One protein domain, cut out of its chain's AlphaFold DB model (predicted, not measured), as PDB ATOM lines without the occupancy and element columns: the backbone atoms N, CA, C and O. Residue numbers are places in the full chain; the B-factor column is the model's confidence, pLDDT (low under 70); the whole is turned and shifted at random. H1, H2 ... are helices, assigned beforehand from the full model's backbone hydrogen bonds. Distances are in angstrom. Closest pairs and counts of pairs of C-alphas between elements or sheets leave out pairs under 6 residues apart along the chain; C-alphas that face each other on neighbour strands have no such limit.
ATOM      1  N   ASP A   2      -4.001   6.186  50.621       76.88
ATOM      2  CA  ASP A   2      -4.060   4.862  49.983       76.88
ATOM      3  C   ASP A   2      -2.858   3.959  50.277       76.88
ATOM      4  O   ASP A   2      -3.008   2.744  50.355       76.88
ATOM      5  N   GLN A   3      -1.675   4.535  50.527       77.25
ATOM      6  CA  GLN A   3      -0.479   3.734  50.810       77.25
ATOM      7  C   GLN A   3      -0.633   2.886  52.079       77.25
ATOM      8  O   GLN A   3      -0.329   1.699  52.054       77.25
ATOM      9  N   TRP A   4      -1.166   3.460  53.166       88.88
ATOM     10  CA  TRP A   4      -1.367   2.729  54.425       88.88
ATOM     11  C   TRP A   4      -2.397   1.601  54.287       88.88
ATOM     12  O   TRP A   4      -2.233   0.531  54.871       88.88
ATOM     13  N   MET A   5      -3.425   1.806  53.458       90.62
ATOM     14  CA  MET A   5      -4.380   0.750  53.125       90.62
ATOM     15  C   MET A   5      -3.713  -0.367  52.312       90.62
ATOM     16  O   MET A   5      -3.971  -1.538  52.569       90.62
ATOM     17  N   GLY A   6      -2.812  -0.025  51.385       92.00
ATOM     18  CA  GLY A   6      -2.001  -0.997  50.646       92.00
ATOM     19  C   GLY A   6      -1.153  -1.879  51.565       92.00
ATOM     20  O   GLY A   6      -1.147  -3.093  51.401       92.00
ATOM     21  N   PHE A   7      -0.527  -1.301  52.595       92.75
ATOM     22  CA  PHE A   7       0.182  -2.078  53.621       92.75
ATOM     23  C   PHE A   7      -0.748  -3.012  54.400       92.75
ATOM     24  O   PHE A   7      -0.438  -4.188  54.568       92.75
ATOM     25  N   MET A   8      -1.905  -2.517  54.850       94.06
ATOM     26  CA  MET A   8      -2.884  -3.348  55.560       94.06
ATOM     27  C   MET A   8      -3.371  -4.515  54.700       94.06
ATOM     28  O   MET A   8      -3.451  -5.642  55.183       94.06
ATOM     29  N   ARG A   9      -3.673  -4.267  53.424       94.19
ATOM     30  CA  ARG A   9      -4.058  -5.312  52.473       94.19
ATOM     31  C   ARG A   9      -2.938  -6.322  52.270       94.19
ATOM     32  O   ARG A   9      -3.194  -7.513  52.367       94.19
ATOM     33  N   PHE A  10      -1.699  -5.867  52.095       94.94
ATOM     34  CA  PHE A  10      -0.544  -6.749  51.939       94.94
ATOM     35  C   PHE A  10      -0.388  -7.702  53.130       94.94
ATOM     36  O   PHE A  10      -0.265  -8.907  52.938       94.94
ATOM     37  N   CYS A  11      -0.490  -7.190  54.361       94.44
ATOM     38  CA  CYS A  11      -0.391  -8.007  55.574       94.44
ATOM     39  C   CYS A  11      -1.523  -9.037  55.736       94.44
ATOM     40  O   CYS A  11      -1.334 -10.018  56.451       94.44
ATOM     41  N   ASN A  12      -2.694  -8.806  55.133       95.06
ATOM     42  CA  ASN A  12      -3.861  -9.683  55.272       95.06
ATOM     43  C   ASN A  12      -4.058 -10.637  54.083       95.06
ATOM     44  O   ASN A  12      -4.592 -11.725  54.266       95.06
ATOM     45  N   GLU A  13      -3.682 -10.220  52.872       95.25
ATOM     46  CA  GLU A  13      -3.983 -10.930  51.621       95.25
ATOM     47  C   GLU A  13      -2.795 -11.759  51.108       95.25
ATOM     48  O   GLU A  13      -3.010 -12.747  50.409       95.25
ATOM     49  N   ILE A  14      -1.548 -11.390  51.424       96.44
ATOM     50  CA  ILE A  14      -0.359 -12.024  50.838       96.44
ATOM     51  C   ILE A  14       0.138 -13.197  51.687       96.44
ATOM     52  O   ILE A  14       0.338 -13.090  52.898       96.44
ATOM     53  N   ASN A  15       0.412 -14.316  51.017       95.44
ATOM     54  CA  ASN A  15       1.006 -15.508  51.600       95.44
ATOM     55  C   ASN A  15       2.462 -15.217  51.954       95.44
ATOM     56  O   ASN A  15       3.344 -15.222  51.099       95.44
ATOM     57  N   PHE A  16       2.742 -14.975  53.226       90.44
ATOM     58  CA  PHE A  16       4.105 -14.842  53.723       90.44
ATOM     59  C   PHE A  16       4.535 -16.144  54.428       90.44
ATOM     60  O   PHE A  16       3.762 -16.670  55.228       90.44
ATOM     61  N   PRO A  17       5.748 -16.690  54.185       89.81
ATOM     62  CA  PRO A  17       6.865 -16.082  53.463       89.81
ATOM     63  C   PRO A  17       6.951 -16.448  51.978       89.81
ATOM     64  O   PRO A  17       7.875 -15.978  51.323       89.81
ATOM     65  N   SER A  18       6.094 -17.317  51.437       92.06
ATOM     66  CA  SER A  18       6.234 -17.854  50.071       92.06
ATOM     67  C   SER A  18       6.063 -16.805  48.970       92.06
ATOM     68  O   SER A  18       6.793 -16.859  47.983       92.06
ATOM     69  N   LEU A  19       5.185 -15.820  49.172       94.31
ATOM     70  CA  LEU A  19       4.835 -14.748  48.230       94.31
ATOM     71  C   LEU A  19       4.328 -15.283  46.879       94.31
ATOM     72  O   LEU A  19       4.524 -14.642  45.843       94.31
ATOM     73  N   ASP A  20       3.717 -16.471  46.886       94.38
ATOM     74  CA  ASP A  20       3.222 -17.175  45.695       94.38
ATOM     75  C   ASP A  20       1.992 -16.509  45.073       94.38
ATOM     76  O   ASP A  20       1.804 -16.575  43.862       94.38
ATOM     77  N   ASN A  21       1.190 -15.823  45.885       96.06
ATOM     78  CA  ASN A  21      -0.002 -15.102  45.452       96.06
ATOM     79  C   ASN A  21       0.239 -13.590  45.273       96.06
ATOM     80  O   ASN A  21      -0.723 -12.832  45.160       96.06
ATOM     81  N   TYR A  22       1.503 -13.145  45.278       96.25
ATOM     82  CA  TYR A  22       1.854 -11.749  45.019       96.25
ATOM     83  C   TYR A  22       1.941 -11.465  43.516       96.25
ATOM     84  O   TYR A  22       2.769 -12.066  42.824       96.25
ATOM     85  N   ASP A  23       1.145 -10.500  43.056       95.50
ATOM     86  CA  ASP A  23       1.096 -10.001  41.679       95.50
ATOM     87  C   ASP A  23       1.458  -8.503  41.648       95.50
ATOM     88  O   ASP A  23       0.770  -7.686  42.265       95.50
ATOM     89  N   SER A  24       2.551  -8.168  40.953       94.00
ATOM     90  CA  SER A  24       3.082  -6.803  40.806       94.00
ATOM     91  C   SER A  24       2.321  -5.949  39.787       94.00
ATOM     92  O   SER A  24       2.527  -4.741  39.746       94.00
ATOM     93  N   ASP A  25       1.445  -6.541  38.966       94.44
ATOM     94  CA  ASP A  25       0.587  -5.785  38.039       94.44
ATOM     95  C   ASP A  25      -0.636  -5.174  38.755       94.44
ATOM     96  O   ASP A  25      -1.354  -4.332  38.203       94.44
ATOM     97  N   LEU A  26      -0.879  -5.569  40.011       90.88
ATOM     98  CA  LEU A  26      -1.873  -4.943  40.876       90.88
ATOM     99  C   LEU A  26      -1.363  -3.598  41.409       90.88
ATOM    100  O   LEU A  26      -0.169  -3.369  41.556       90.88
ATOM    101  N   ALA A  27      -2.287  -2.701  41.761       92.19
ATOM    102  CA  ALA A  27      -1.978  -1.350  42.240       92.19
ATOM    103  C   ALA A  27      -1.436  -1.314  43.688       92.19
ATOM    104  O   ALA A  27      -1.978  -0.615  44.553       92.19
ATOM    105  N   TRP A  28      -0.392  -2.090  43.980       94.12
ATOM    106  CA  TRP A  28       0.330  -2.018  45.240       94.12
ATOM    107  C   TRP A  28       1.153  -0.724  45.321       94.12
ATOM    108  O   TRP A  28       1.573  -0.152  44.315       94.12
ATOM    109  N   PRO A  29       1.393  -0.210  46.536       94.31
ATOM    110  CA  PRO A  29       2.454   0.756  46.761       94.31
ATOM    111  C   PRO A  29       3.795   0.232  46.230       94.31
ATOM    112  O   PRO A  29       4.240  -0.819  46.674       94.31
ATOM    113  N   LEU A  30       4.486   1.019  45.399       92.88
ATOM    114  CA  LEU A  30       5.791   0.673  44.801       92.88
ATOM    115  C   LEU A  30       6.825   0.116  45.802       92.88
ATOM    116  O   LEU A  30       7.660  -0.716  45.470       92.88
ATOM    117  N   ILE A  31       6.782   0.578  47.055       94.00
ATOM    118  CA  ILE A  31       7.672   0.086  48.113       94.00
ATOM    119  C   ILE A  31       7.468  -1.407  48.428       94.00
ATOM    120  O   ILE A  31       8.424  -2.077  48.805       94.00
ATOM    121  N   LEU A  32       6.252  -1.930  48.267       95.44
ATOM    122  CA  LEU A  32       5.947  -3.347  48.445       95.44
ATOM    123  C   LEU A  32       6.452  -4.176  47.265       95.44
ATOM    124  O   LEU A  32       7.012  -5.242  47.507       95.44
ATOM    125  N   ASP A  33       6.357  -3.661  46.035       95.44
ATOM    126  CA  ASP A  33       6.950  -4.316  44.862       95.44
ATOM    127  C   ASP A  33       8.458  -4.488  45.050       95.44
ATOM    128  O   ASP A  33       8.973  -5.606  45.000       95.44
ATOM    129  N   ASN A  34       9.149  -3.400  45.406       95.75
ATOM    130  CA  ASN A  34      10.587  -3.423  45.675       95.75
ATOM    131  C   ASN A  34      10.952  -4.371  46.832       95.75
ATOM    132  O   ASN A  34      11.983  -5.037  46.801       95.75
ATOM    133  N   PHE A  35      10.118  -4.435  47.875       94.81
ATOM    134  CA  PHE A  35      10.336  -5.331  49.013       94.81
ATOM    135  C   PHE A  35      10.221  -6.809  48.619       94.81
ATOM    136  O   PHE A  35      11.043  -7.625  49.044       94.81
ATOM    137  N   VAL A  36       9.220  -7.159  47.808       94.88
ATOM    138  CA  VAL A  36       9.025  -8.528  47.313       94.88
ATOM    139  C   VAL A  36      10.146  -8.931  46.359       94.88
ATOM    140  O   VAL A  36      10.644 -10.053  46.470       94.88
ATOM    141  N   GLU A  37      10.565  -8.033  45.465       95.12
ATOM    142  CA  GLU A  37      11.719  -8.243  44.583       95.12
ATOM    143  C   GLU A  37      12.977  -8.548  45.402       95.12
ATOM    144  O   GLU A  37      13.545  -9.635  45.275       95.12
ATOM    145  N   TRP A  38      13.323  -7.671  46.348       95.25
ATOM    146  CA  TRP A  38      14.475  -7.861  47.230       95.25
ATOM    147  C   TRP A  38      14.409  -9.189  48.001       95.25
ATOM    148  O   TRP A  38      15.393  -9.927  48.071       95.25
ATOM    149  N   LEU A  39      13.249  -9.549  48.560       94.12
ATOM    150  CA  LEU A  39      13.084 -10.821  49.273       94.12
ATOM    151  C   LEU A  39      13.310 -12.043  48.377       94.12
ATOM    152  O   LEU A  39      13.819 -13.056  48.858       94.12
ATOM    153  N   ARG A  40      12.902 -11.985  47.107       91.88
ATOM    154  CA  ARG A  40      13.095 -13.080  46.145       91.88
ATOM    155  C   ARG A  40      14.564 -13.213  45.752       91.88
ATOM    156  O   ARG A  40      15.067 -14.333  45.707       91.88
ATOM    157  N   GLU A  41      15.265 -12.099  45.561       93.69
ATOM    158  CA  GLU A  41      16.706 -12.090  45.280       93.69
ATOM    159  C   GLU A  41      17.530 -12.664  46.441       93.69
ATOM    160  O   GLU A  41      18.441 -13.456  46.220       93.69
ATOM    161  N   ASN A  42      17.174 -12.337  47.690       89.44
ATOM    162  CA  ASN A  42      17.914 -12.768  48.887       89.44
ATOM    163  C   ASN A  42      17.587 -14.199  49.351       89.44
ATOM    164  O   ASN A  42      18.184 -14.686  50.310       89.44
ATOM    165  N   LYS A  43      16.629 -14.874  48.709       75.88
ATOM    166  CA  LYS A  43      16.346 -16.302  48.934       75.88
ATOM    167  C   LYS A  43      17.180 -17.237  48.051       75.88
ATOM    168  O   LYS A  43      17.020 -18.452  48.182       75.88
TER     169      LYS A  43
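This is residues 2 to 43 of the 44 residues of the protein "Defective in cullin neddylation protein" of Zea mays (UniProt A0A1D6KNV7). Two helices of 12 residues each, H1 and H2, spread as a loose, open V, nearest at the C-alphas of Phe 7 and Leu 32. A long loop, residues 14 to 29, folds back from the end of H1 to the beginning of H2, bulging to one side of the pair. The printed part has 42 residues with two named helices, H1 then H2, no named strand, and the class all helix. It is compact, with a radius of gyration of the C-alphas of 9.8 A, yet elongated, spanning 29 by 17 by 16 A.

H1, residues 2 to 13, begins with C-alpha 2 at (-4.060, 4.862, 49.983) and is 15.9 A long from first to last C-alpha. H2, residues 30 to 41, is 16.8 A long and ends with C-alpha 41 at (16.706, -12.090, 45.280).

H1 and H2 are close but not clearly touching; their closest C-alphas, of Phe 7 and Leu 32, are 7.9 A apart. They run the same way at a steep tilt of 39 degrees. In both, every O i to N i+4 pair is within hydrogen-bond range.

The C-alphas farthest apart, of Asp 2 and Lys 43, are 29.4 A apart. The 16-residue link is long. The printed part has no cut, and no printed residue is under 70 in pLDDT.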